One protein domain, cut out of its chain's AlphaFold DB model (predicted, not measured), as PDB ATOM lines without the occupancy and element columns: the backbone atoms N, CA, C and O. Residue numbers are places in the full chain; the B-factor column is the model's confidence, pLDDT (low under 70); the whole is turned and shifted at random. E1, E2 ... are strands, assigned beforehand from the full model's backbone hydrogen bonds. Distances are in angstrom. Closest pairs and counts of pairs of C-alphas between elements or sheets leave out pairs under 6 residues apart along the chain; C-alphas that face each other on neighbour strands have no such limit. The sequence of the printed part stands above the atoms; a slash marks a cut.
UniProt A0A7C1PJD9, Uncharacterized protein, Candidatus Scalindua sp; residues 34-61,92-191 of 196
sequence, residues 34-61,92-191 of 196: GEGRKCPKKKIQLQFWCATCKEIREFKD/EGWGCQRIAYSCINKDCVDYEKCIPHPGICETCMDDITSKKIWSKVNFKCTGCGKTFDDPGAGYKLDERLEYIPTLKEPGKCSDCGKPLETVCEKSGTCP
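What this domain is: This is residues 34 to 61 and 92 to 191 of the 196 residues of an uncharacterized protein of Candidatus Scalindua sp (UniProt A0A7C1PJD9). With little regular structure, a twisted sheet, E3-E2-E1-E5, partly faces a small one, E4-E6, as a sandwich with crossed strands; hairpin E2-E3 reaches out to the loops of residues 104 to 127. The printed part has 128 residues, 39 in six named strands, E1 to E6; both sheets are antiparallel, the class all strand. It is only just loose, close to compact, with radius of gyration of the C-alphas 16.9 A, spanning 53 by 32 by 31 A.

How they stand to each other: Start at E2, residues 92 to 103. Within hydrogen-bond range are N 98 and O 133 of E3, residues 128 to 133, 2.9 A, and O 95 and N 45 of E1, residues 43 to 49, 2.8 A. E5, residues 166 to 169, neighbours E1: N 167 and O 44, 2.8 A. E4, residues 137 to 141, neighbours E6, residues 180 to 184: N 138 and O 183, 2.9 A. The closest C-alphas of E2 and E4, Trp 94 and Val 137, are 5.3 A apart.

Where its parts are: Find C-alpha 92 at (-4.477, -27.007, -41.200); E2 runs 32.7 A. E6 ends at C-alpha 184, (-19.246, -32.468, -43.512).

The domain as a whole: Residues 62 to 91 are not printed; C-alphas 61 and 92 are 11.3 A apart. Links E2 to E3 and E4 to E5 are long. Sixteen residues, among them 34 to 40, have pLDDT under 70.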
ATOM      1  N   GLY A  34     -27.277 -47.311 -46.628       52.78
ATOM      2  CA  GLY A  34     -28.111 -47.324 -47.840       52.78
ATOM      3  C   GLY A  34     -28.005 -46.030 -48.660       52.78
ATOM      4  O   GLY A  34     -27.651 -44.980 -48.122       52.78
ATOM      5  N   GLU A  35     -28.329 -46.094 -49.950       58.56
ATOM      6  CA  GLU A  35     -28.359 -44.922 -50.834       58.56
ATOM      7  C   GLU A  35     -29.205 -43.788 -50.222       58.56
ATOM      8  O   GLU A  35     -30.294 -44.011 -49.687       58.56
ATOM      9  N   GLY A  36     -28.650 -42.574 -50.187       63.16
ATOM     10  CA  GLY A  36     -29.269 -41.404 -49.558       63.16
ATOM     11  C   GLY A  36     -29.281 -41.400 -48.020       63.16
ATOM     12  O   GLY A  36     -29.723 -40.420 -47.419       63.16
ATOM     13  N   ARG A  37     -28.781 -42.447 -47.345       64.81
ATOM     14  CA  ARG A  37     -28.688 -42.492 -45.875       64.81
ATOM     15  C   ARG A  37     -27.383 -41.886 -45.373       64.81
ATOM     16  O   ARG A  37     -26.359 -41.902 -46.054       64.81
ATOM     17  N   LYS A  38     -27.418 -41.379 -44.135       66.75
ATOM     18  CA  LYS A  38     -26.222 -40.884 -43.446       66.75
ATOM     19  C   LYS A  38     -25.265 -42.040 -43.169       66.75
ATOM     20  O   LYS A  38     -25.668 -43.042 -42.578       66.75
ATOM     21  N   CYS A  39     -24.000 -41.880 -43.542       68.44
ATOM     22  CA  CYS A  39     -22.987 -42.881 -43.227       68.44
ATOM     23  C   CYS A  39     -22.779 -42.970 -41.698       68.44
ATOM     24  O   CYS A  39     -22.555 -41.935 -41.057       68.44
ATOM     25  N   PRO A  40     -22.849 -44.176 -41.100       63.06
ATOM     26  CA  PRO A  40     -22.867 -44.356 -39.647       63.06
ATOM     27  C   PRO A  40     -21.504 -44.120 -38.989       63.06
ATOM     28  O   PRO A  40     -21.441 -43.775 -37.812       63.06
ATOM     29  N   LYS A  41     -20.407 -44.286 -39.737       70.88
ATOM     30  CA  LYS A  41     -19.044 -44.082 -39.237       70.88
ATOM     31  C   LYS A  41     -18.445 -42.841 -39.892       70.88
ATOM     32  O   LYS A  41     -18.081 -42.870 -41.063       70.88
ATOM     33  N   LYS A  42     -18.323 -41.758 -39.121       82.12
ATOM     34  CA  LYS A  42     -17.511 -40.588 -39.478       82.12
ATOM     35  C   LYS A  42     -16.481 -40.338 -38.384       82.12
ATOM     36  O   LYS A  42     -16.814 -40.435 -37.205       82.12
ATOM     37  N   LYS A  43     -15.258 -40.003 -38.777       88.69
ATOM     38  CA  LYS A  43     -14.196 -39.571 -37.865       88.69
ATOM     39  C   LYS A  43     -13.733 -38.190 -38.296       88.69
ATOM     40  O   LYS A  43     -13.455 -37.992 -39.472       88.69
ATOM     41  N   ILE A  44     -13.709 -37.229 -37.380       91.38
ATOM     42  CA  ILE A  44     -13.293 -35.859 -37.688       91.38
ATOM     43  C   ILE A  44     -11.875 -35.686 -37.170       91.38
ATOM     44  O   ILE A  44     -11.640 -35.887 -35.984       91.38
ATOM     45  N   GLN A  45     -10.939 -35.363 -38.050       92.56
ATOM     46  CA  GLN A  45      -9.520 -35.267 -37.731       92.56
ATOM     47  C   GLN A  45      -8.939 -33.971 -38.276       92.56
ATOM     48  O   GLN A  45      -9.394 -33.475 -39.307       92.56
ATOM     49  N   LEU A  46      -7.941 -33.432 -37.585       93.12
ATOM     50  CA  LEU A  46      -7.183 -32.288 -38.065       93.12
ATOM     51  C   LEU A  46      -6.250 -32.755 -39.185       93.12
ATOM     52  O   LEU A  46      -5.436 -33.650 -38.987       93.12
ATOM     53  N   GLN A  47      -6.427 -32.196 -40.370       92.31
ATOM     54  CA  GLN A  47      -5.703 -32.536 -41.591       92.31
ATOM     55  C   GLN A  47      -5.246 -31.236 -42.262       92.31
ATOM     56  O   GLN A  47      -5.202 -30.195 -41.608       92.31
ATOM     57  N   PHE A  48      -4.925 -31.266 -43.552       91.50
ATOM     58  CA  PHE A  48      -4.536 -30.079 -44.311       91.50
ATOM     59  C   PHE A  48      -5.578 -29.731 -45.367       91.50
ATOM     60  O   PHE A  48      -6.165 -30.614 -45.985       91.50
ATOM     61  N   TRP A  49      -5.826 -28.444 -45.581       90.44
ATOM     62  CA  TRP A  49      -6.792 -27.960 -46.562       90.44
ATOM     63  C   TRP A  49      -6.088 -27.281 -47.733       90.44
ATOM     64  O   TRP A  49      -5.389 -26.283 -47.561       90.44
ATOM     65  N   CYS A  50      -6.331 -27.770 -48.948       87.88
ATOM     66  CA  CYS A  50      -5.886 -27.094 -50.160       87.88
ATOM     67  C   CYS A  50      -6.995 -26.199 -50.713       87.88
ATOM     68  O   CYS A  50      -7.989 -26.695 -51.233       87.88
ATOM     69  N   ALA A  51      -6.808 -24.878 -50.675       85.31
ATOM     70  CA  ALA A  51      -7.783 -23.930 -51.219       85.31
ATOM     71  C   ALA A  51      -7.952 -24.037 -52.750       85.31
ATOM     72  O   ALA A  51      -9.041 -23.780 -53.262       85.31
ATOM     73  N   THR A  52      -6.899 -24.444 -53.468       83.94
ATOM     74  CA  THR A  52      -6.904 -24.584 -54.934       83.94
ATOM     75  C   THR A  52      -7.619 -25.855 -55.378       83.94
ATOM     76  O   THR A  52      -8.565 -25.787 -56.159       83.94
ATOM     77  N   CYS A  53      -7.213 -27.014 -54.847       81.44
ATOM     78  CA  CYS A  53      -7.863 -28.299 -55.138       81.44
ATOM     79  C   CYS A  53      -9.218 -28.443 -54.447       81.44
ATOM     80  O   CYS A  53      -9.990 -29.324 -54.804       81.44
ATOM     81  N   LYS A  54      -9.479 -27.599 -53.443       85.94
ATOM     82  CA  LYS A  54     -10.596 -27.710 -52.505       85.94
ATOM     83  C   LYS A  54     -10.610 -29.044 -51.761       85.94
ATOM     84  O   LYS A  54     -11.630 -29.431 -51.234       85.94
ATOM     85  N   GLU A  55      -9.486 -29.739 -51.647       83.44
ATOM     86  CA  GLU A  55      -9.413 -31.066 -51.033       83.44
ATOM     87  C   GLU A  55      -8.780 -31.026 -49.645       83.44
ATOM     88  O   GLU A  55      -7.854 -30.253 -49.387       83.44
ATOM     89  N   ILE A  56      -9.249 -31.917 -48.768       88.88
ATOM     90  CA  ILE A  56      -8.540 -32.249 -47.533       88.88
ATOM     91  C   ILE A  56      -7.440 -33.262 -47.861       88.88
ATOM     92  O   ILE A  56      -7.697 -34.266 -48.528       88.88
ATOM     93  N   ARG A  57      -6.232 -33.008 -47.362       87.56
ATOM     94  CA  ARG A  57      -5.047 -33.843 -47.530       87.56
ATOM     95  C   ARG A  57      -4.517 -34.349 -46.204       87.56
ATOM     96  O   ARG A  57      -4.533 -33.637 -45.209       87.56
ATOM     97  N   GLU A  58      -4.013 -35.580 -46.229       87.62
ATOM     98  CA  GLU A  58      -3.315 -36.189 -45.087       87.62
ATOM     99  C   GLU A  58      -1.904 -35.600 -44.899       87.62
ATOM    100  O   GLU A  58      -1.323 -35.689 -43.821       87.62
ATOM    101  N   PHE A  59      -1.363 -34.965 -45.942       87.06
ATOM    102  CA  PHE A  59      -0.030 -34.372 -45.959       87.06
ATOM    103  C   PHE A  59      -0.093 -32.867 -46.220       87.06
ATOM    104  O   PHE A  59      -1.078 -32.353 -46.750       87.06
ATOM    105  N   LYS A  60       0.993 -32.172 -45.862       85.62
ATOM    106  CA  LYS A  60       1.158 -30.725 -46.078       85.62
ATOM    107  C   LYS A  60       1.264 -30.331 -47.548       85.62
ATOM    108  O   LYS A  60       1.196 -29.144 -47.841       85.62
ATOM    109  N   ASP A  61       1.373 -31.307 -48.441       83.31
ATOM    110  CA  ASP A  61       1.465 -31.106 -49.876       83.31
ATOM    111  C   ASP A  61       0.317 -31.838 -50.589       83.31
ATOM    112  O   ASP A  61      -0.248 -32.816 -50.090       83.31
ATOM    113  N   GLU A  92      -3.676 -26.010 -41.904       91.88
ATOM    114  CA  GLU A  92      -4.477 -27.007 -41.200       91.88
ATOM    115  C   GLU A  92      -5.976 -26.782 -41.444       91.88
ATOM    116  O   GLU A  92      -6.461 -25.653 -41.548       91.88
ATOM    117  N   GLY A  93      -6.727 -27.874 -41.533       91.88
ATOM    118  CA  GLY A  93      -8.164 -27.869 -41.748       91.88
ATOM    119  C   GLY A  93      -8.814 -29.145 -41.232       91.88
ATOM    120  O   GLY A  93      -8.241 -30.232 -41.283       91.88
ATOM    121  N   TRP A  94     -10.039 -29.030 -40.727       92.75
ATOM    122  CA  TRP A  94     -10.770 -30.178 -40.201       92.75
ATOM    123  C   TRP A  94     -11.335 -31.043 -41.330       92.75
ATOM    124  O   TRP A  94     -12.131 -30.596 -42.158       92.75
ATOM    125  N   GLY A  95     -10.934 -32.311 -41.336       91.44
ATOM    126  CA  GLY A  95     -11.348 -33.326 -42.290       91.44
ATOM    127  C   GLY A  95     -12.303 -34.342 -41.676       91.44
ATOM    128  O   GLY A  95     -12.073 -34.861 -40.589       91.44
ATOM    129  N   CYS A  96     -13.369 -34.680 -42.390       89.31
ATOM    130  CA  CYS A  96     -14.303 -35.741 -42.033       89.31
ATOM    131  C   CYS A  96     -13.981 -36.978 -42.868       89.31
ATOM    132  O   CYS A  96     -14.301 -37.039 -44.057       89.31
ATOM    133  N   GLN A  97     -13.312 -37.931 -42.219       87.88
ATOM    134  CA  GLN A  97     -12.932 -39.226 -42.759       87.88
ATOM    135  C   GLN A  97     -14.136 -40.165 -42.761       87.88
ATOM    136  O   GLN A  97     -14.788 -40.384 -41.729       87.88
ATOM    137  N   ARG A  98     -14.369 -40.791 -43.910       83.44
ATOM    138  CA  ARG A  98     -15.254 -41.947 -44.067       83.44
ATOM    139  C   ARG A  98     -14.550 -43.051 -44.831       83.44
ATOM    140  O   ARG A  98     -13.527 -42.823 -45.471       83.44
ATOM    141  N   ILE A  99     -15.101 -44.253 -44.742       80.81
ATOM    142  CA  ILE A  99     -14.663 -45.397 -45.535       80.81
ATOM    143  C   ILE A  99     -15.753 -45.654 -46.569       80.81
ATOM    144  O   ILE A  99     -16.909 -45.861 -46.203       80.81
ATOM    145  N   ALA A 100     -15.385 -45.601 -47.844       80.31
ATOM    146  CA  ALA A 100     -16.223 -46.052 -48.939       80.31
ATOM    147  C   ALA A 100     -15.761 -47.433 -49.375       80.31
ATOM    148  O   ALA A 100     -14.570 -47.648 -49.600       80.31
ATOM    149  N   TYR A 101     -16.709 -48.348 -49.486       81.75
ATOM    150  CA  TYR A 101     -16.483 -49.663 -50.054       81.75
ATOM    151  C   TYR A 101     -16.919 -49.654 -51.512       81.75
ATOM    152  O   TYR A 101     -17.926 -49.030 -51.808       81.75
ATOM    153  N   SER A 102     -16.213 -50.317 -52.416       84.94
ATOM    154  CA  SER A 102     -16.631 -50.441 -53.819       84.94
ATOM    155  C   SER A 102     -16.201 -51.783 -54.386       84.94
ATOM    156  O   SER A 102     -15.243 -52.373 -53.892       84.94
ATOM    157  N   CYS A 103     -16.868 -52.267 -55.431       88.25
ATOM    158  CA  CYS A 103     -16.455 -53.510 -56.079       88.25
ATOM    159  C   CYS A 103     -15.054 -53.364 -56.706       88.25
ATOM    160  O   CYS A 103     -14.710 -52.289 -57.207       88.25
ATOM    161  N   ILE A 104     -14.240 -54.427 -56.669       90.94
ATOM    162  CA  ILE A 104     -12.938 -54.467 -57.360       90.94
ATOM    163  C   ILE A 104     -13.073 -54.779 -58.856       90.94
ATOM    164  O   ILE A 104     -12.215 -54.384 -59.649       90.94
ATOM    165  N   ASN A 105     -14.136 -55.488 -59.239       91.00
ATOM    166  CA  ASN A 105     -14.360 -55.919 -60.608       91.00
ATOM    167  C   ASN A 105     -14.795 -54.733 -61.471       91.00
ATOM    168  O   ASN A 105     -15.845 -54.140 -61.235       91.00
ATOM    169  N   LYS A 106     -13.984 -54.419 -62.484       90.56
ATOM    170  CA  LYS A 106     -14.187 -53.294 -63.408       90.56
ATOM    171  C   LYS A 106     -15.426 -53.444 -64.288       90.56
ATOM    172  O   LYS A 106     -15.975 -52.437 -64.719       90.56
ATOM    173  N   ASP A 107     -15.859 -54.677 -64.529       92.06
ATOM    174  CA  ASP A 107     -17.029 -54.977 -65.356       92.06
ATOM    175  C   ASP A 107     -18.332 -54.959 -64.537       92.06
ATOM    176  O   ASP A 107     -19.429 -55.066 -65.087       92.06
ATOM    177  N   CYS A 108     -18.235 -54.811 -63.211       88.06
ATOM    178  CA  CYS A 108     -19.390 -54.751 -62.331       88.06
ATOM    179  C   CYS A 108     -20.040 -53.362 -62.353       88.06
ATOM    180  O   CYS A 108     -19.372 -52.329 -62.323       88.06
ATOM    181  N   VAL A 109     -21.374 -53.331 -62.300       86.12
ATOM    182  CA  VAL A 109     -22.161 -52.090 -62.198       86.12
ATOM    183  C   VAL A 109     -21.824 -51.302 -60.924       86.12
ATOM    184  O   VAL A 109     -22.003 -50.083 -60.906       86.12
ATOM    185  N   ASP A 110     -21.314 -51.976 -59.893       81.00
ATOM    186  CA  ASP A 110     -20.920 -51.389 -58.606       81.00
ATOM    187  C   ASP A 110     -19.422 -51.067 -58.505       81.00
ATOM    188  O   ASP A 110     -18.920 -50.747 -57.420       81.00
ATOM    189  N   TYR A 111     -18.686 -51.138 -59.618       83.62
ATOM    190  CA  TYR A 111     -17.311 -50.655 -59.677       83.62
ATOM    191  C   TYR A 111     -17.257 -49.164 -59.317       83.62
ATOM    192  O   TYR A 111     -18.053 -48.370 -59.815       83.62
ATOM    193  N   GLU A 112     -16.358 -48.799 -58.398       77.25
ATOM    194  CA  GLU A 112     -16.191 -47.444 -57.826       77.25
ATOM    195  C   GLU A 112     -17.427 -46.824 -57.140       77.25
ATOM    196  O   GLU A 112     -17.325 -45.760 -56.521       77.25
ATOM    197  N   LYS A 113     -18.586 -47.489 -57.159       79.81
ATOM    198  CA  LYS A 113     -19.769 -47.049 -56.419       79.81
ATOM    199  C   LYS A 113     -19.617 -47.396 -54.952       79.81
ATOM    200  O   LYS A 113     -19.178 -48.483 -54.591       79.81
ATOM    201  N   CYS A 114     -20.002 -46.460 -54.092       77.31
ATOM    202  CA  CYS A 114     -19.939 -46.678 -52.659       77.31
ATOM    203  C   CYS A 114     -21.049 -47.636 -52.201       77.31
ATOM    204  O   CYS A 114     -22.230 -47.299 -52.266       77.31
ATOM    205  N   ILE A 115     -20.646 -48.777 -51.656       76.69
ATOM    206  CA  ILE A 115     -21.492 -49.850 -51.147       76.69
ATOM    207  C   ILE A 115     -21.735 -49.652 -49.633       76.69
ATOM    208  O   ILE A 115     -20.816 -49.256 -48.904       76.69
ATOM    209  N   PRO A 116     -22.963 -49.911 -49.141       67.75
ATOM    210  CA  PRO A 116     -23.378 -49.729 -47.746       67.75
ATOM    211  C   PRO A 116     -22.578 -50.488 -46.688       67.75
ATOM    212  O   PRO A 116     -22.580 -50.043 -45.539       67.75
ATOM    213  N   HIS A 117     -21.979 -51.633 -47.027       68.50
ATOM    214  CA  HIS A 117     -21.452 -52.592 -46.058       68.50
ATOM    215  C   HIS A 117     -20.084 -53.163 -46.481       68.50
ATOM    216  O   HIS A 117     -19.786 -53.252 -47.673       68.50
ATOM    217  N   PRO A 118     -19.250 -53.587 -45.512       70.12
ATOM    218  CA  PRO A 118     -18.110 -54.453 -45.788       70.12
ATOM    219  C   PRO A 118     -18.586 -55.886 -46.115       70.12
ATOM    220  O   PRO A 118     -19.583 -56.339 -45.553       70.12
ATOM    221  N   GLY A 119     -17.902 -56.615 -46.999       80.44
ATOM    222  CA  GLY A 119     -18.286 -57.966 -47.428       80.44
ATOM    223  C   GLY A 119     -17.893 -58.275 -48.875       80.44
ATOM    224  O   GLY A 119     -16.871 -57.797 -49.352       80.44
ATOM    225  N   ILE A 120     -18.715 -59.070 -49.553       84.38
ATOM    226  CA  ILE A 120     -18.628 -59.307 -51.000       84.38
ATOM    227  C   ILE A 120     -19.568 -58.356 -51.741       84.38
ATOM    228  O   ILE A 120     -20.542 -57.867 -51.165       84.38
ATOM    229  N   CYS A 121     -19.291 -58.096 -53.014       84.56
ATOM    230  CA  CYS A 121     -20.208 -57.360 -53.871       84.56
ATOM    231  C   CYS A 121     -21.505 -58.164 -54.051       84.56
ATOM    232  O   CYS A 121     -21.466 -59.306 -54.498       84.56
ATOM    233  N   GLU A 122     -22.660 -57.573 -53.742       84.75
ATOM    234  CA  GLU A 122     -23.956 -58.258 -53.883       84.75
ATOM    235  C   GLU A 122     -24.320 -58.534 -55.353       84.75
ATOM    236  O   GLU A 122     -25.058 -59.475 -55.638       84.75
ATOM    237  N   THR A 123     -23.775 -57.747 -56.286       87.25
ATOM    238  CA  THR A 123     -24.081 -57.853 -57.719       87.25
ATOM    239  C   THR A 123     -23.270 -58.938 -58.423       87.25
ATOM    240  O   THR A 123     -23.839 -59.725 -59.177       87.25
ATOM    241  N   CYS A 124     -21.952 -58.994 -58.206       90.31
ATOM    242  CA  CYS A 124     -21.074 -59.932 -58.918       90.31
ATOM    243  C   CYS A 124     -20.390 -60.971 -58.022       90.31
ATOM    244  O   CYS A 124     -19.674 -61.821 -58.537       90.31
ATOM    245  N   MET A 125     -20.605 -60.923 -56.702       89.88
ATOM    246  CA  MET A 125     -19.977 -61.802 -55.701       89.88
ATOM    247  C   MET A 125     -18.445 -61.730 -55.623       89.88
ATOM    248  O   MET A 125     -17.846 -62.500 -54.877       89.88
ATOM    249  N   ASP A 126     -17.815 -60.790 -56.330       90.88
ATOM    250  CA  ASP A 126     -16.386 -60.519 -56.186       90.88
ATOM    251  C   ASP A 126     -16.077 -59.764 -54.890       90.88
ATOM    252  O   ASP A 126     -16.952 -59.224 -54.200       90.88
ATOM    253  N   ASP A 127     -14.784 -59.678 -54.600       89.50
ATOM    254  CA  ASP A 127     -14.260 -58.888 -53.502       89.50
ATOM    255  C   ASP A 127     -14.574 -57.390 -53.662       89.50
ATOM    256  O   ASP A 127     -14.736 -56.833 -54.756       89.50
ATOM    257  N   ILE A 128     -14.619 -56.701 -52.526       88.50
ATOM    258  CA  ILE A 128     -14.711 -55.244 -52.473       88.50
ATOM    259  C   ILE A 128     -13.379 -54.657 -52.014       88.50
ATOM    260  O   ILE A 128     -12.642 -55.244 -51.223       88.50
ATOM    261  N   THR A 129     -13.103 -53.440 -52.458       87.31
ATOM    262  CA  THR A 129     -12.030 -52.605 -51.929       87.31
ATOM    263  C   THR A 129     -12.600 -51.533 -51.008       87.31
ATOM    264  O   THR A 129     -13.777 -51.180 -51.091       87.31
ATOM    265  N   SER A 130     -11.769 -51.004 -50.113       84.88
ATOM    266  CA  SER A 130     -12.131 -49.902 -49.224       84.88
ATOM    267  C   SER A 130     -11.197 -48.718 -49.439       84.88
ATOM    268  O   SER A 130      -9.979 -48.878 -49.364       84.88
ATOM    269  N   LYS A 131     -11.755 -47.524 -49.633       85.00
ATOM    270  CA  LYS A 131     -11.008 -46.272 -49.782       85.00
ATOM    271  C   LYS A 131     -11.423 -45.276 -48.704       85.00
ATOM    272  O   LYS A 131     -12.610 -45.115 -48.410       85.00
ATOM    273  N   LYS A 132     -10.445 -44.582 -48.116       83.25
ATOM    274  CA  LYS A 132     -10.721 -43.424 -47.261       83.25
ATOM    275  C   LYS A 132     -11.167 -42.259 -48.134       83.25
ATOM    276  O   LYS A 132     -10.496 -41.922 -49.107       83.25
ATOM    277  N   ILE A 133     -12.283 -41.645 -47.771       82.19
ATOM    278  CA  ILE A 133     -12.776 -40.430 -48.414       82.19
ATOM    279  C   ILE A 133     -12.795 -39.322 -47.378       82.19
ATOM    280  O   ILE A 133     -13.274 -39.503 -46.255       82.19
ATOM    281  N   TRP A 134     -12.263 -38.181 -47.791       85.75
ATOM    282  CA  TRP A 134     -12.165 -36.982 -46.985       85.75
ATOM    283  C   TRP A 134     -13.154 -35.931 -47.469       85.75
ATOM    284  O   TRP A 134     -13.546 -35.887 -48.632       85.75
ATOM    285  N   SER A 135     -13.568 -35.076 -46.546       86.56
ATOM    286  CA  SER A 135     -14.414 -33.920 -46.827       86.56
ATOM    287  C   SER A 135     -14.112 -32.827 -45.831       86.56
ATOM    288  O   SER A 135     -13.792 -33.130 -44.677       86.56
ATOM    289  N   LYS A 136     -14.237 -31.573 -46.258       90.12
ATOM    290  CA  LYS A 136     -14.080 -30.447 -45.349       90.12
ATOM    291  C   LYS A 136     -15.193 -30.467 -44.303       90.12
ATOM    292  O   LYS A 136     -16.358 -30.755 -44.605       90.12
ATOM    293  N   VAL A 137     -14.816 -30.192 -43.063       91.50
ATOM    294  CA  VAL A 137     -15.744 -29.978 -41.957       91.50
ATOM    295  C   VAL A 137     -15.857 -28.500 -41.697       91.50
ATOM    296  O   VAL A 137     -14.853 -27.827 -41.490       91.50
ATOM    297  N   ASN A 138     -17.098 -28.040 -41.616       92.25
ATOM    298  CA  ASN A 138     -17.407 -26.760 -41.017       92.25
ATOM    299  C   ASN A 138     -18.274 -26.955 -39.769       92.25
ATOM    300  O   ASN A 138     -18.916 -27.992 -39.570       92.25
ATOM    301  N   PHE A 139     -18.327 -25.922 -38.945       93.81
ATOM    302  CA  PHE A 139     -19.008 -25.915 -37.661       93.81
ATOM    303  C   PHE A 139     -20.177 -24.945 -37.708       93.81
ATOM    304  O   PHE A 139     -19.994 -23.730 -37.744       93.81
ATOM    305  N   LYS A 140     -21.399 -25.473 -37.729       94.75
ATOM    306  CA  LYS A 140     -22.615 -24.665 -37.815       94.75
ATOM    307  C   LYS A 140     -23.205 -24.433 -36.432       94.75
ATOM    308  O   LYS A 140     -23.488 -25.376 -35.702       94.75
ATOM    309  N   CYS A 141     -23.447 -23.179 -36.073       95.69
ATOM    310  CA  CYS A 141     -24.107 -22.838 -34.822       95.69
ATOM    311  C   CYS A 141     -25.599 -23.166 -34.866       95.69
ATOM    312  O   CYS A 141     -26.341 -22.648 -35.700       95.69
ATOM    313  N   THR A 142     -26.048 -23.961 -33.897       93.56
ATOM    314  CA  THR A 142     -27.460 -24.345 -33.724       93.56
ATOM    315  C   THR A 142     -28.367 -23.173 -33.337       93.56
ATOM    316  O   THR A 142     -29.576 -23.231 -33.533       93.56
ATOM    317  N   GLY A 143     -27.802 -22.096 -32.783       92.12
ATOM    318  CA  GLY A 143     -28.548 -20.895 -32.408       92.12
ATOM    319  C   GLY A 143     -28.589 -19.836 -33.490       92.12
ATOM    320  O   GLY A 143     -29.655 -19.365 -33.861       92.12
ATOM    321  N   CYS A 144     -27.402 -19.442 -33.937       92.88
ATOM    322  CA  CYS A 144     -27.205 -18.291 -34.805       92.88
ATOM    323  C   CYS A 144     -27.197 -18.663 -36.298       92.88
ATOM    324  O   CYS A 144     -27.210 -17.780 -37.146       92.88
ATOM    325  N   GLY A 145     -27.118 -19.955 -36.637       90.81
ATOM    326  CA  GLY A 145     -27.096 -20.450 -38.018       90.81
ATOM    327  C   GLY A 145     -25.789 -20.209 -38.780       90.81
ATOM    328  O   GLY A 145     -25.600 -20.815 -39.833       90.81
ATOM    329  N   LYS A 146     -24.887 -19.371 -38.248       92.62
ATOM    330  CA  LYS A 146     -23.559 -19.096 -38.809       92.62
ATOM    331  C   LYS A 146     -22.691 -20.353 -38.852       92.62
ATOM    332  O   LYS A 146     -22.791 -21.209 -37.973       92.62
ATOM    333  N   THR A 147     -21.816 -20.402 -39.846       92.38
ATOM    334  CA  THR A 147     -20.854 -21.481 -40.063       92.38
ATOM    335  C   THR A 147     -19.439 -20.954 -39.839       92.38
ATOM    336  O   THR A 147     -19.133 -19.840 -40.256       92.38
ATOM    337  N   PHE A 148     -18.601 -21.752 -39.186       91.81
ATOM    338  CA  PHE A 148     -17.220 -21.433 -38.832       91.81
ATOM    339  C   PHE A 148     -16.281 -22.559 -39.288       91.81
ATOM    340  O   PHE A 148     -16.716 -23.704 -39.407       91.81
ATOM    341  N   ASP A 149     -15.002 -22.249 -39.499       90.06
ATOM    342  CA  ASP A 149     -13.960 -23.245 -39.811       90.06
ATOM    343  C   ASP A 149     -13.303 -23.840 -38.543       90.06
ATOM    344  O   ASP A 149     -12.626 -24.865 -38.611       90.06
ATOM    345  N   ASP A 150     -13.531 -23.224 -37.377       91.38
ATOM    346  CA  ASP A 150     -12.978 -23.632 -36.079       91.38
ATOM    347  C   ASP A 150     -14.020 -24.384 -35.220       91.38
ATOM    348  O   ASP A 150     -15.203 -24.013 -35.226       91.38
ATOM    349  N   PRO A 151     -13.611 -25.419 -34.456       93.12
ATOM    350  CA  PRO A 151     -14.502 -26.220 -33.620       93.12
ATOM    351  C   PRO A 151     -15.134 -25.464 -32.446       93.12
ATOM    352  O   PRO A 151     -16.027 -26.015 -31.801       93.12
ATOM    353  N   GLY A 152     -14.725 -24.223 -32.181       92.44
ATOM    354  CA  GLY A 152     -15.306 -23.313 -31.199       92.44
ATOM    355  C   GLY A 152     -14.810 -23.530 -29.776       92.44
ATOM    356  O   GLY A 152     -14.131 -24.499 -29.450       92.44
ATOM    357  N   ALA A 153     -15.176 -22.616 -28.879       91.69
ATOM    358  CA  ALA A 153     -14.624 -22.580 -27.530       91.69
ATOM    359  C   ALA A 153     -14.967 -23.844 -26.721       91.69
ATOM    360  O   ALA A 153     -16.134 -24.237 -26.617       91.69
ATOM    361  N   GLY A 154     -13.948 -24.450 -26.104       92.75
ATOM    362  CA  GLY A 154     -14.103 -25.630 -25.251       92.75
ATOM    363  C   GLY A 154     -14.386 -26.931 -26.007       92.75
ATOM    364  O   GLY A 154     -15.000 -27.830 -25.431       92.75
ATOM    365  N   TYR A 155     -13.982 -27.028 -27.280       94.31
ATOM    366  CA  TYR A 155     -14.025 -28.289 -28.018       94.31
ATOM    367  C   TYR A 155     -13.198 -29.372 -27.320       94.31
ATOM    368  O   TYR A 155     -12.224 -29.090 -26.620       94.31
ATOM    369  N   LYS A 156     -13.593 -30.630 -27.520       94.00
ATOM    370  CA  LYS A 156     -12.894 -31.781 -26.951       94.00
ATOM    371  C   LYS A 156     -12.273 -32.606 -28.054       94.00
ATOM    372  O   LYS A 156     -12.949 -33.005 -29.006       94.00
ATOM    373  N   LEU A 157     -10.999 -32.906 -27.874       93.75
ATOM    374  CA  LEU A 157     -10.302 -33.904 -28.666       93.75
ATOM    375  C   LEU A 157     -10.512 -35.290 -28.056       93.75
ATOM    376  O   LEU A 157     -10.868 -35.430 -26.884       93.75
ATOM    377  N   ASP A 158     -10.341 -36.316 -28.876       90.12
ATOM    378  CA  ASP A 158     -10.175 -37.672 -28.384       90.12
ATOM    379  C   ASP A 158      -8.845 -37.747 -27.625       90.12
ATOM    380  O   ASP A 158      -7.802 -37.339 -28.129       90.12
ATOM    381  N   GLU A 159      -8.904 -38.237 -26.390       83.88
ATOM    382  CA  GLU A 159      -7.749 -38.378 -25.496       83.88
ATOM    383  C   GLU A 159      -6.957 -39.660 -25.784       83.88
ATOM    384  O   GLU A 159      -5.906 -39.902 -25.187       83.88
ATOM    385  N   ARG A 160      -7.451 -40.512 -26.694       81.81
ATOM    386  CA  ARG A 160      -6.668 -41.635 -27.209       81.81
ATOM    387  C   ARG A 160      -5.401 -41.098 -27.870       81.81
ATOM    388  O   ARG A 160      -5.456 -40.150 -28.646       81.81
ATOM    389  N   LEU A 161      -4.269 -41.745 -27.579       69.12
ATOM    390  CA  LEU A 161      -2.980 -41.493 -28.227       69.12
ATOM    391  C   LEU A 161      -3.073 -41.840 -29.716       69.12
ATOM    392  O   LEU A 161      -2.738 -42.942 -30.147       69.12
ATOM    393  N   GLU A 162      -3.563 -40.894 -30.501       78.62
ATOM    394  CA  GLU A 162      -3.524 -40.921 -31.951       78.62
ATOM    395  C   GLU A 162      -2.499 -39.898 -32.435       78.62
ATOM    396  O   GLU A 162      -2.358 -38.820 -31.863       78.62
ATOM    397  N   TYR A 163      -1.788 -40.225 -33.515       83.88
ATOM    398  CA  TYR A 163      -0.828 -39.303 -34.133       83.88
ATOM    399  C   TYR A 163      -1.482 -38.017 -34.651       83.88
ATOM    400  O   TYR A 163      -0.810 -37.001 -34.795       83.88
ATOM    401  N   ILE A 164      -2.780 -38.077 -34.950       88.06
ATOM    402  CA  ILE A 164      -3.545 -36.986 -35.545       88.06
ATOM    403  C   ILE A 164      -4.656 -36.590 -34.568       88.06
ATOM    404  O   ILE A 164      -5.435 -37.469 -34.184       88.06
ATOM    405  N   PRO A 165      -4.778 -35.299 -34.199       91.00
ATOM    406  CA  PRO A 165      -5.862 -34.820 -33.353       91.00
ATOM    407  C   PRO A 165      -7.229 -35.179 -33.938       91.00
ATOM    408  O   PRO A 165      -7.589 -34.758 -35.039       91.00
ATOM    409  N   THR A 166      -8.005 -35.948 -33.184       93.81
ATOM    410  CA  THR A 166      -9.362 -36.348 -33.561       93.81
ATOM    411  C   THR A 166     -10.358 -35.552 -32.736       93.81
ATOM    412  O   THR A 166     -10.275 -35.529 -31.513       93.81
ATOM    413  N   LEU A 167     -11.321 -34.900 -33.383       93.88
ATOM    414  CA  LEU A 167     -12.383 -34.181 -32.693       93.88
ATOM    415  C   LEU A 167     -13.404 -35.177 -32.136       93.88
ATOM    416  O   LEU A 167     -14.020 -35.939 -32.885       93.88
ATOM    417  N   LYS A 168     -13.625 -35.115 -30.823       92.75
ATOM    418  CA  LYS A 168     -14.652 -35.894 -30.128       92.75
ATOM    419  C   LYS A 168     -15.973 -35.138 -30.063       92.75
ATOM    420  O   LYS A 168     -17.020 -35.703 -30.364       92.75
ATOM    421  N   GLU A 169     -15.921 -33.868 -29.677       92.38
ATOM    422  CA  GLU A 169     -17.107 -33.031 -29.497       92.38
ATOM    423  C   GLU A 169     -16.794 -31.577 -29.890       92.38
ATOM    424  O   GLU A 169     -15.794 -31.030 -29.409       92.38
ATOM    425  N   PRO A 170     -17.606 -30.942 -30.758       94.38
ATOM    426  CA  PRO A 170     -17.462 -29.521 -31.056       94.38
ATOM    427  C   PRO A 170     -17.791 -28.664 -29.824       94.38
ATOM    428  O   PRO A 170     -18.574 -29.051 -28.957       94.38
ATOM    429  N   GLY A 171     -17.180 -27.487 -29.755       95.19
ATOM    430  CA  GLY A 171     -17.364 -26.529 -28.678       95.19
ATOM    431  C   GLY A 171     -18.601 -25.645 -28.852       95.19
ATOM    432  O   GLY A 171     -19.596 -25.980 -29.506       95.19
ATOM    433  N   LYS A 172     -18.535 -24.470 -28.230       95.31
ATOM    434  CA  LYS A 172     -19.596 -23.459 -28.259       95.31
ATOM    435  C   LYS A 172     -19.261 -22.342 -29.239       95.31
ATOM    436  O   LYS A 172     -18.105 -21.962 -29.410       95.31
ATOM    437  N   CYS A 173     -20.301 -21.780 -29.846       94.62
ATOM    438  CA  CYS A 173     -20.196 -20.598 -30.690       94.62
ATOM    439  C   CYS A 173     -19.752 -19.394 -29.854       94.62
ATOM    440  O   CYS A 173     -20.402 -19.068 -28.860       94.62
ATOM    441  N   SER A 174     -18.692 -18.709 -30.282       89.75
ATOM    442  CA  SER A 174     -18.153 -17.538 -29.579       89.75
ATOM    443  C   SER A 174     -19.145 -16.372 -29.502       89.75
ATOM    444  O   SER A 174     -19.138 -15.636 -28.522       89.75
ATOM    445  N   ASP A 175     -20.037 -16.240 -30.489       89.38
ATOM    446  CA  ASP A 175     -20.992 -15.126 -30.562       89.38
ATOM    447  C   ASP A 175     -22.196 -15.301 -29.627       89.38
ATOM    448  O   ASP A 175     -22.701 -14.332 -29.067       89.38
ATOM    449  N   CYS A 176     -22.720 -16.526 -29.504       92.50
ATOM    450  CA  CYS A 176     -23.995 -16.766 -28.819       92.50
ATOM    451  C   CYS A 176     -23.986 -17.913 -27.806       92.50
ATOM    452  O   CYS A 176     -25.033 -18.256 -27.260       92.50
ATOM    453  N   GLY A 177     -22.833 -18.542 -27.566       91.12
ATOM    454  CA  GLY A 177     -22.643 -19.586 -26.553       91.12
ATOM    455  C   GLY A 177     -23.377 -20.907 -26.818       91.12
ATOM    456  O   GLY A 177     -23.202 -21.864 -26.064       91.12
ATOM    457  N   LYS A 178     -24.193 -20.981 -27.877       94.44
ATOM    458  CA  LYS A 178     -24.916 -22.193 -28.282       94.44
ATOM    459  C   LYS A 178     -23.960 -23.221 -28.903       94.44
ATOM    460  O   LYS A 178     -22.933 -22.825 -29.460       94.44
ATOM    461  N   PRO A 179     -24.275 -24.525 -28.821       93.44
ATOM    462  CA  PRO A 179     -23.397 -25.566 -29.340       93.44
ATOM    463  C   PRO A 179     -23.250 -25.475 -30.862       93.44
ATOM    464  O   PRO A 179     -24.197 -25.122 -31.581       93.44
ATOM    465  N   LEU A 180     -22.050 -25.807 -31.331       94.94
ATOM    466  CA  LEU A 180     -21.743 -25.990 -32.742       94.94
ATOM    467  C   LEU A 180     -22.042 -27.436 -33.159       94.94
ATOM    468  O   LEU A 180     -21.853 -28.372 -32.390       94.94
ATOM    469  N   GLU A 181     -22.494 -27.623 -34.391       93.00
ATOM    470  CA  GLU A 181     -22.691 -28.927 -35.017       93.00
ATOM    471  C   GLU A 181     -21.678 -29.116 -36.148       93.00
ATOM    472  O   GLU A 181     -21.390 -28.189 -36.906       93.00
ATOM    473  N   THR A 182     -21.148 -30.331 -36.284       91.25
ATOM    474  CA  THR A 182     -20.202 -30.681 -37.350       91.25
ATOM    475  C   THR A 182     -20.928 -30.997 -38.654       91.25
ATOM    476  O   THR A 182     -21.649 -31.995 -38.761       91.25
ATOM    477  N   VAL A 183     -20.676 -30.189 -39.678       88.75
ATOM    478  CA  VAL A 183     -21.228 -30.343 -41.025       88.75
ATOM    479  C   VAL A 183     -20.101 -30.775 -41.959       88.75
ATOM    480  O   VAL A 183     -19.178 -30.006 -42.207       88.75
ATOM    481  N   CYS A 184     -20.164 -32.009 -42.465       84.69
ATOM    482  CA  CYS A 184     -19.246 -32.468 -43.512       84.69
ATOM    483  C   CYS A 184     -19.825 -32.063 -44.879       84.69
ATOM    484  O   CYS A 184     -20.982 -32.389 -45.161       84.69
ATOM    485  N   GLU A 185     -19.056 -31.372 -45.718       70.81
ATOM    486  CA  GLU A 185     -19.494 -30.977 -47.066       70.81
ATOM    487  C   GLU A 185     -19.660 -32.224 -47.965       70.81
ATOM    488  O   GLU A 185     -18.720 -33.004 -48.107       70.81
ATOM    489  N   LYS A 186     -20.908 -32.443 -48.434       60.69
ATOM    490  CA  LYS A 186     -21.554 -33.526 -49.242       60.69
ATOM    491  C   LYS A 186     -21.025 -34.980 -49.202       60.69
ATOM    492  O   LYS A 186     -21.604 -35.854 -49.835       60.69
ATOM    493  N   SER A 187     -20.101 -35.321 -48.316       60.66
ATOM    494  CA  SER A 187     -19.739 -36.700 -47.944       60.66
ATOM    495  C   SER A 187     -20.704 -37.339 -46.934       60.66
ATOM    496  O   SER A 187     -20.459 -38.434 -46.427       60.66
ATOM    497  N   GLY A 188     -21.767 -36.624 -46.556       54.75
ATOM    498  CA  GLY A 188     -22.712 -37.041 -45.524       54.75
ATOM    499  C   GLY A 188     -23.559 -38.258 -45.895       54.75
ATOM    500  O   GLY A 188     -24.021 -38.941 -44.981       54.75
ATOM    501  N   THR A 189     -23.742 -38.532 -47.188       59.50
ATOM    502  CA  THR A 189     -24.667 -39.541 -47.726       59.50
ATOM    503  C   THR A 189     -23.972 -40.498 -48.686       59.50
ATOM    504  O   THR A 189     -23.065 -40.086 -49.401       59.50
ATOM    505  N   CYS A 190     -24.406 -41.760 -48.712       58.94
ATOM    506  CA  CYS A 190     -23.989 -42.726 -49.730       58.94
ATOM    507  C   CYS A 190     -24.738 -42.475 -51.064       58.94
ATOM    508  O   CYS A 190     -25.940 -42.208 -51.011       58.94
ATOM    509  N   PRO A 191     -24.091 -42.604 -52.238       61.09
ATOM    510  CA  PRO A 191     -22.671 -42.871 -52.406       61.09
ATOM    511  C   PRO A 191     -21.823 -41.683 -51.945       61.09
ATOM    512  O   PRO A 191     -22.206 -40.535 -52.145       61.09
TER     513      PRO A 191